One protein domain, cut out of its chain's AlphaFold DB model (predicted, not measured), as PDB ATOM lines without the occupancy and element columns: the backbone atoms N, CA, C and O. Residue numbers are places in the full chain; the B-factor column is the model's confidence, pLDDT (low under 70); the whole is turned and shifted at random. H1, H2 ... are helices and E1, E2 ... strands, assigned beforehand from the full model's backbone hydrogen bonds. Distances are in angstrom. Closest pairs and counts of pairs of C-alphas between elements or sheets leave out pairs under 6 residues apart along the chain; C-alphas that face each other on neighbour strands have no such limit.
ATOM      1  N   PRO A 333       8.691  64.277  67.230       88.88
ATOM      2  CA  PRO A 333       7.895  65.478  67.477       88.88
ATOM      3  C   PRO A 333       6.376  65.293  67.433       88.88
ATOM      4  O   PRO A 333       5.683  66.046  68.117       88.88
ATOM      5  N   MET A 334       5.885  64.335  66.637       89.62
ATOM      6  CA  MET A 334       4.458  64.029  66.465       89.62
ATOM      7  C   MET A 334       3.898  63.170  67.602       89.62
ATOM      8  O   MET A 334       2.688  63.007  67.719       89.62
ATOM      9  N   GLN A 335       4.770  62.622  68.447       93.69
ATOM     10  CA  GLN A 335       4.361  61.767  69.549       93.69
ATOM     11  C   GLN A 335       3.851  62.592  70.735       93.69
ATOM     12  O   GLN A 335       4.377  63.685  70.994       93.69
ATOM     13  N   PRO A 336       2.885  62.059  71.507       91.62
ATOM     14  CA  PRO A 336       2.451  62.664  72.757       91.62
ATOM     15  C   PRO A 336       3.636  62.930  73.686       91.62
ATOM     16  O   PRO A 336       4.523  62.086  73.853       91.62
ATOM     17  N   LEU A 337       3.652  64.117  74.289       91.88
ATOM     18  CA  LEU A 337       4.700  64.500  75.223       91.88
ATOM     19  C   LEU A 337       4.595  63.636  76.486       91.88
ATOM     20  O   LEU A 337       3.585  63.662  77.182       91.88
ATOM     21  N   ASN A 338       5.658  62.900  76.787       92.81
ATOM     22  CA  ASN A 338       5.824  62.152  78.025       92.81
ATOM     23  C   ASN A 338       7.315  62.162  78.367       92.81
ATOM     24  O   ASN A 338       8.105  61.414  77.790       92.81
ATOM     25  N   LEU A 339       7.713  63.088  79.238       93.38
ATOM     26  CA  LEU A 339       9.119  63.303  79.556       93.38
ATOM     27  C   LEU A 339       9.655  62.134  80.388       93.38
ATOM     28  O   LEU A 339       9.401  62.046  81.584       93.38
ATOM     29  N   THR A 340      10.427  61.254  79.753       92.81
ATOM     30  CA  THR A 340      10.970  60.047  80.387       92.81
ATOM     31  C   THR A 340      12.491  60.161  80.527       92.81
ATOM     32  O   THR A 340      13.199  60.161  79.515       92.81
ATOM     33  N   PRO A 341      13.045  60.278  81.744       94.62
ATOM     34  CA  PRO A 341      14.491  60.252  81.939       94.62
ATOM     35  C   PRO A 341      15.055  58.863  81.612       94.62
ATOM     36  O   PRO A 341      14.516  57.843  82.035       94.62
ATOM     37  N   CYS A 342      16.152  58.815  80.860       95.81
ATOM     38  CA  CYS A 342      16.872  57.576  80.588       95.81
ATOM     39  C   CYS A 342      17.927  57.327  81.670       95.81
ATOM     40  O   CYS A 342      18.783  58.180  81.903       95.81
ATOM     41  N   ALA A 343      17.883  56.160  82.313       94.56
ATOM     42  CA  ALA A 343      18.843  55.786  83.352       94.56
ATOM     43  C   ALA A 343      20.265  55.567  82.802       94.56
ATOM     44  O   ALA A 343      21.227  55.827  83.515       94.56
ATOM     45  N   ASP A 344      20.396  55.165  81.533       94.25
ATOM     46  CA  ASP A 344      21.674  54.744  80.941       94.25
ATOM     47  C   ASP A 344      22.518  55.927  80.432       94.25
ATOM     48  O   ASP A 344      23.735  55.984  80.626       94.25
ATOM     49  N   CYS A 345      21.874  56.901  79.774       93.00
ATOM     50  CA  CYS A 345      22.543  58.082  79.212       93.00
ATOM     51  C   CYS A 345      22.253  59.387  79.970       93.00
ATOM     52  O   CYS A 345      22.831  60.429  79.640       93.00
ATOM     53  N   HIS A 346      21.352  59.352  80.959       93.88
ATOM     54  CA  HIS A 346      20.896  60.496  81.765       93.88
ATOM     55  C   HIS A 346      20.276  61.656  80.965       93.88
ATOM     56  O   HIS A 346      20.117  62.768  81.478       93.88
ATOM     57  N   ARG A 347      19.903  61.423  79.702       93.06
ATOM     58  CA  ARG A 347      19.133  62.378  78.895       93.06
ATOM     59  C   ARG A 347      17.636  62.194  79.137       93.06
ATOM     60  O   ARG A 347      17.169  61.098  79.434       93.06
ATOM     61  N   THR A 348      16.873  63.269  78.971       94.12
ATOM     62  CA  THR A 348      15.407  63.236  79.063       94.12
ATOM     63  C   THR A 348      14.807  63.005  77.681       94.12
ATOM     64  O   THR A 348      14.954  63.844  76.792       94.12
ATOM     65  N   CYS A 349      14.136  61.871  77.499       94.69
ATOM     66  CA  CYS A 349      13.398  61.542  76.286       94.69
ATOM     67  C   CYS A 349      12.093  62.336  76.228       94.69
ATOM     68  O   CYS A 349      11.482  62.614  77.255       94.69
ATOM     69  N   ARG A 350      11.655  62.694  75.018       93.75
ATOM     70  CA  ARG A 350      10.437  63.496  74.806       93.75
ATOM     71  C   ARG A 350       9.143  62.703  75.033       93.75
ATOM     72  O   ARG A 350       8.123  63.297  75.367       93.75
ATOM     73  N   SER A 351       9.179  61.403  74.773       94.75
ATOM     74  CA  SER A 351       8.036  60.489  74.779       94.75
ATOM     75  C   SER A 351       8.515  59.053  75.013       94.75
ATOM     76  O   SER A 351       9.714  58.779  74.879       94.75
ATOM     77  N   ALA A 352       7.591  58.124  75.278       94.62
ATOM     78  CA  ALA A 352       7.892  56.688  75.328       94.62
ATOM     79  C   ALA A 352       8.498  56.188  74.002       94.62
ATOM     80  O   ALA A 352       9.529  55.523  74.002       94.62
ATOM     81  N   TYR A 353       7.959  56.643  72.866       96.06
ATOM     82  CA  TYR A 353       8.546  56.396  71.544       96.06
ATOM     83  C   TYR A 353      10.007  56.853  71.460       96.06
ATOM     84  O   TYR A 353      10.871  56.119  70.997       96.06
ATOM     85  N   CYS A 354      10.315  58.066  71.938       96.19
ATOM     86  CA  CYS A 354      11.690  58.560  71.971       96.19
ATOM     87  C   CYS A 354      12.580  57.673  72.853       96.19
ATOM     88  O   CYS A 354      13.738  57.442  72.499       96.19
ATOM     89  N   TYR A 355      12.053  57.201  73.988       96.06
ATOM     90  CA  TYR A 355      12.762  56.316  74.910       96.06
ATOM     91  C   TYR A 355      13.128  54.983  74.247       96.06
ATOM     92  O   TYR A 355      14.269  54.548  74.343       96.06
ATOM     93  N   GLU A 356      12.212  54.374  73.507       95.38
ATOM     94  CA  GLU A 356      12.490  53.133  72.781       95.38
ATOM     95  C   GLU A 356      13.431  53.382  71.597       95.38
ATOM     96  O   GLU A 356      14.478  52.749  71.479       95.38
ATOM     97  N   LYS A 357      13.123  54.378  70.757       95.31
ATOM     98  CA  LYS A 357      13.885  54.665  69.536       95.31
ATOM     99  C   LYS A 357      15.341  55.022  69.786       95.31
ATOM    100  O   LYS A 357      16.201  54.552  69.050       95.31
ATOM    101  N   HIS A 358      15.653  55.835  70.800       94.62
ATOM    102  CA  HIS A 358      17.049  56.238  71.026       94.62
ATOM    103  C   HIS A 358      17.949  55.088  71.514       94.62
ATOM    104  O   HIS A 358      19.169  55.243  71.465       94.62
ATOM    105  N   LYS A 359      17.360  53.965  71.958       95.50
ATOM    106  CA  LYS A 359      18.056  52.732  72.357       95.50
ATOM    107  C   LYS A 359      18.230  51.731  71.213       95.50
ATOM    108  O   LYS A 359      18.950  50.755  71.384       95.50
ATOM    109  N   ILE A 360      17.604  51.958  70.059       94.81
ATOM    110  CA  ILE A 360      17.793  51.094  68.893       94.81
ATOM    111  C   ILE A 360      19.207  51.288  68.360       94.81
ATOM    112  O   ILE A 360      19.644  52.414  68.108       94.81
ATOM    113  N   GLU A 361      19.917  50.179  68.185       94.31
ATOM    114  CA  GLU A 361      21.234  50.183  67.573       94.31
ATOM    115  C   GLU A 361      21.138  50.404  66.065       94.31
ATOM    116  O   GLU A 361      20.311  49.815  65.367       94.31
ATOM    117  N   THR A 362      22.026  51.245  65.546       89.75
ATOM    118  CA  THR A 362      22.194  51.459  64.109       89.75
ATOM    119  C   THR A 362      23.615  51.109  63.705       89.75
ATOM    120  O   THR A 362      24.557  51.405  64.437       89.75
ATOM    121  N   TRP A 363      23.787  50.488  62.539       91.12
ATOM    122  CA  TRP A 363      25.113  50.175  62.007       91.12
ATOM    123  C   TRP A 363      25.882  51.457  61.665       91.12
ATOM    124  O   TRP A 363      25.393  52.305  60.914       91.12
ATOM    125  N   HIS A 364      27.104  51.592  62.183       84.06
ATOM    126  CA  HIS A 364      28.020  52.688  61.877       84.06
ATOM    127  C   HIS A 364      29.186  52.192  61.008       84.06
ATOM    128  O   HIS A 364      30.155  51.656  61.549       84.06
ATOM    129  N   PRO A 365      29.176  52.447  59.682       83.06
ATOM    130  CA  PRO A 365      30.174  51.900  58.760       83.06
ATOM    131  C   PRO A 365      31.617  52.279  59.095       83.06
ATOM    132  O   PRO A 365      32.516  51.468  58.942       83.06
ATOM    133  N   LYS A 366      31.851  53.505  59.586       81.94
ATOM    134  CA  LYS A 366      33.208  53.988  59.908       81.94
ATOM    135  C   LYS A 366      33.827  53.303  61.127       81.94
ATOM    136  O   LYS A 366      35.043  53.213  61.200       81.94
ATOM    137  N   ALA A 367      32.991  52.878  62.069       83.62
ATOM    138  CA  ALA A 367      33.413  52.196  63.288       83.62
ATOM    139  C   ALA A 367      33.243  50.669  63.181       83.62
ATOM    140  O   ALA A 367      33.589  49.952  64.114       83.62
ATOM    141  N   CYS A 368      32.656  50.179  62.077       86.88
ATOM    142  CA  CYS A 368      32.260  48.785  61.867       86.88
ATOM    143  C   CYS A 368      31.518  48.172  63.070       86.88
ATOM    144  O   CYS A 368      31.777  47.031  63.453       86.88
ATOM    145  N   LYS A 369      30.620  48.946  63.696       90.06
ATOM    146  CA  LYS A 369      29.898  48.568  64.921       90.06
ATOM    147  C   LYS A 369      28.463  49.073  64.902       90.06
ATOM    148  O   LYS A 369      28.187  50.158  64.385       90.06
ATOM    149  N   SER A 370      27.572  48.314  65.524       92.31
ATOM    150  CA  SER A 370      26.223  48.759  65.864       92.31
ATOM    151  C   SER A 370      26.262  49.472  67.211       92.31
ATOM    152  O   SER A 370      26.797  48.936  68.176       92.31
ATOM    153  N   VAL A 371      25.756  50.703  67.263       91.12
ATOM    154  CA  VAL A 371      25.571  51.449  68.516       91.12
ATOM    155  C   VAL A 371      24.279  52.246  68.447       91.12
ATOM    156  O   VAL A 371      23.836  52.641  67.364       91.12
ATOM    157  N   SER A 372      23.664  52.490  69.598       92.88
ATOM    158  CA  SER A 372      22.473  53.328  69.699       92.88
ATOM    159  C   SER A 372      22.827  54.795  69.959       92.88
ATOM    160  O   SER A 372      23.937  55.145  70.371       92.88
ATOM    161  N   SER A 373      21.847  55.689  69.782       91.75
ATOM    162  CA  SER A 373      21.997  57.092  70.197       91.75
ATOM    163  C   SER A 373      22.199  57.235  71.712       91.75
ATOM    164  O   SER A 373      22.844  58.196  72.141       91.75
ATOM    165  N   CYS A 374      21.665  56.299  72.503       93.31
ATOM    166  CA  CYS A 374      21.822  56.221  73.953       93.31
ATOM    167  C   CYS A 374      23.279  55.957  74.359       93.31
ATOM    168  O   CYS A 374      23.786  56.588  75.288       93.31
ATOM    169  N   ASP A 375      23.980  55.089  73.628       91.12
ATOM    170  CA  ASP A 375      25.359  54.712  73.956       91.12
ATOM    171  C   ASP A 375      26.326  55.878  73.771       91.12
ATOM    172  O   ASP A 375      27.217  56.098  74.602       91.12
ATOM    173  N   ILE A 376      26.115  56.648  72.699       89.06
ATOM    174  CA  ILE A 376      27.036  57.693  72.254       89.06
ATOM    175  C   ILE A 376      26.709  59.079  72.808       89.06
ATOM    176  O   ILE A 376      27.644  59.830  73.061       89.06
ATOM    177  N   ASN A 377      25.440  59.451  73.012       90.00
ATOM    178  CA  ASN A 377      25.061  60.806  73.434       90.00
ATOM    179  C   ASN A 377      24.590  60.803  74.893       90.00
ATOM    180  O   ASN A 377      23.471  60.383  75.188       90.00
ATOM    181  N   ARG A 378      25.406  61.333  75.806       89.62
ATOM    182  CA  ARG A 378      25.176  61.267  77.259       89.62
ATOM    183  C   ARG A 378      25.101  62.646  77.905       89.62
ATOM    184  O   ARG A 378      25.521  63.645  77.322       89.62
ATOM    185  N   LYS A 379      24.581  62.698  79.131       90.31
ATOM    186  CA  LYS A 379      24.558  63.891  79.989       90.31
ATOM    187  C   LYS A 379      25.353  63.625  81.272       90.31
ATOM    188  O   LYS A 379      25.082  62.638  81.948       90.31
ATOM    189  N   CYS A 380      26.328  64.475  81.629       89.94
ATOM    190  CA  CYS A 380      27.061  64.319  82.905       89.94
ATOM    191  C   CYS A 380      26.100  64.661  84.058       89.94
ATOM    192  O   CYS A 380      25.607  65.787  84.098       89.94
ATOM    193  N   PRO A 381      25.844  63.758  85.024       87.75
ATOM    194  CA  PRO A 381      24.974  64.066  86.162       87.75
ATOM    195  C   PRO A 381      25.568  65.146  87.085       87.75
ATOM    196  O   PRO A 381      24.819  65.859  87.745       87.75
ATOM    197  N   LYS A 382      26.898  65.334  87.086       86.19
ATOM    198  CA  LYS A 382      27.577  66.360  87.900       86.19
ATOM    199  C   LYS A 382      27.469  67.776  87.312       86.19
ATOM    200  O   LYS A 382      27.080  68.703  88.009       86.19
ATOM    201  N   CYS A 383      27.817  67.974  86.035       83.19
ATOM    202  CA  CYS A 383      27.810  69.300  85.394       83.19
ATOM    203  C   CYS A 383      26.594  69.564  84.503       83.19
ATOM    204  O   CYS A 383      26.447  70.677  84.010       83.19
ATOM    205  N   GLN A 384      25.739  68.564  84.283       84.62
ATOM    206  CA  GLN A 384      24.546  68.631  83.432       84.62
ATOM    207  C   GLN A 384      24.829  68.915  81.942       84.62
ATOM    208  O   GLN A 384      23.885  69.069  81.164       84.62
ATOM    209  N   CYS A 385      26.097  68.916  81.513       83.94
ATOM    210  CA  CYS A 385      26.485  69.087  80.114       83.94
ATOM    211  C   CYS A 385      26.218  67.822  79.287       83.94
ATOM    212  O   CYS A 385      26.505  66.704  79.724       83.94
ATOM    213  N   ASN A 386      25.745  68.020  78.054       86.12
ATOM    214  CA  ASN A 386      25.666  66.963  77.049       86.12
ATOM    215  C   ASN A 386      27.050  66.730  76.424       86.12
ATOM    216  O   ASN A 386      27.747  67.686  76.080       86.12
ATOM    217  N   TYR A 387      27.429  65.470  76.235       85.44
ATOM    218  CA  TYR A 387      28.683  65.081  75.599       85.44
ATOM    219  C   TYR A 387      28.498  63.824  74.747       85.44
ATOM    220  O   TYR A 387      27.596  63.022  74.988       85.44
ATOM    221  N   ASN A 388      29.387  63.656  73.765       86.12
ATOM    222  CA  ASN A 388      29.368  62.508  72.866       86.12
ATOM    223  C   ASN A 388      30.599  61.635  73.109       86.12
ATOM    224  O   ASN A 388      31.723  62.143  73.125       86.12
ATOM    225  N   LEU A 389      30.392  60.333  73.265       87.00
ATOM    226  CA  LEU A 389      31.455  59.339  73.292       87.00
ATOM    227  C   LEU A 389      31.863  58.982  71.861       87.00
ATOM    228  O   LEU A 389      31.022  58.834  70.972       87.00
ATOM    229  N   LYS A 390      33.169  58.840  71.629       84.81
ATOM    230  CA  LYS A 390      33.671  58.238  70.391       84.81
ATOM    231  C   LYS A 390      33.428  56.731  70.452       84.81
ATOM    232  O   LYS A 390      33.749  56.120  71.465       84.81
ATOM    233  N   ILE A 391      32.916  56.156  69.366       85.06
ATOM    234  CA  ILE A 391      32.561  54.728  69.283       85.06
ATOM    235  C   ILE A 391      33.800  53.834  69.465       85.06
ATOM    236  O   ILE A 391      33.756  52.858  70.207       85.06
ATOM    237  N   ASP A 392      34.924  54.197  68.843       83.06
ATOM    238  CA  ASP A 392      36.138  53.365  68.866       83.06
ATOM    239  C   ASP A 392      37.076  53.663  70.037       83.06
ATOM    240  O   ASP A 392      37.914  52.844  70.393       83.06
ATOM    241  N   SER A 393      36.953  54.847  70.634       81.56
ATOM    242  CA  SER A 393      37.836  55.325  71.706       81.56
ATOM    243  C   SER A 393      37.053  56.151  72.731       81.56
ATOM    244  O   SER A 393      37.233  57.374  72.818       81.56
ATOM    245  N   PRO A 394      36.138  55.522  73.489       80.25
ATOM    246  CA  PRO A 394      35.297  56.228  74.443       80.25
ATOM    247  C   PRO A 394      36.165  56.823  75.554       80.25
ATOM    248  O   PRO A 394      36.667  56.120  76.425       80.25
ATOM    249  N   LYS A 395      36.353  58.145  75.522       79.00
ATOM    250  CA  LYS A 395      37.003  58.875  76.612       79.00
ATOM    251  C   LYS A 395      35.953  59.282  77.643       79.00
ATOM    252  O   LYS A 395      34.903  59.795  77.240       79.00
ATOM    253  N   PRO A 396      36.217  59.097  78.948       77.25
ATOM    254  CA  PRO A 396      35.311  59.573  79.977       77.25
ATOM    255  C   PRO A 396      35.183  61.093  79.878       77.25
ATOM    256  O   PRO A 396      36.139  61.808  79.568       77.25
TER     257      PRO A 396
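What this domain is: This is residues 333 to 396 of the 442 residues of the protein "uncharacterized protein LOC106591393" of Salmo salar (UniProt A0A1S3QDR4). With little regular structure, this model is two small hairpins, E1-E2 and E3-E4, joined by short helix H2, with H1 and looped residues 333 to 351 on one side. The 64 printed residues run H1 E1 E2 H2 E3 E4; both two-stranded sheets are antiparallel, and the class is mixed, with 24 residues in named elements. It is only just compact, close to loose: radius of gyration of the C-alphas 12.7 A, spans 35 by 29 by 16 A.

How they stand to each other: E1, residues 361 to 364, and E2, residues 369 to 372, form an antiparallel hairpin at 138 degrees; N 364 and O 369, 2.8 A apart, are within hydrogen-bond range. H2, residues 373 to 376, is too short for an O i to N i+4 pair. E3, residues 377 to 379, and E4, residues 386 to 388, form an antiparallel hairpin at 146 degrees; N 378 and O 387, 2.9 A apart, are within range. H1, residues 352 to 357, has every such pair within range and is only just apart from H2, closest C-alphas 8.5 A.

Where its parts are: E1 is 9.2 A long and E2 10.0 A. H1, 8.6 A, begins at C-alpha 352 (7.892, 56.688, 75.328); E4 ends at C-alpha 388 (29.368, 62.508, 72.866).

The domain as a whole: The farthest C-alphas, of Pro 336 and Ser 393, are 36.2 A apart. The printed part has no cut, and no printed residue is under 70 in pLDDT.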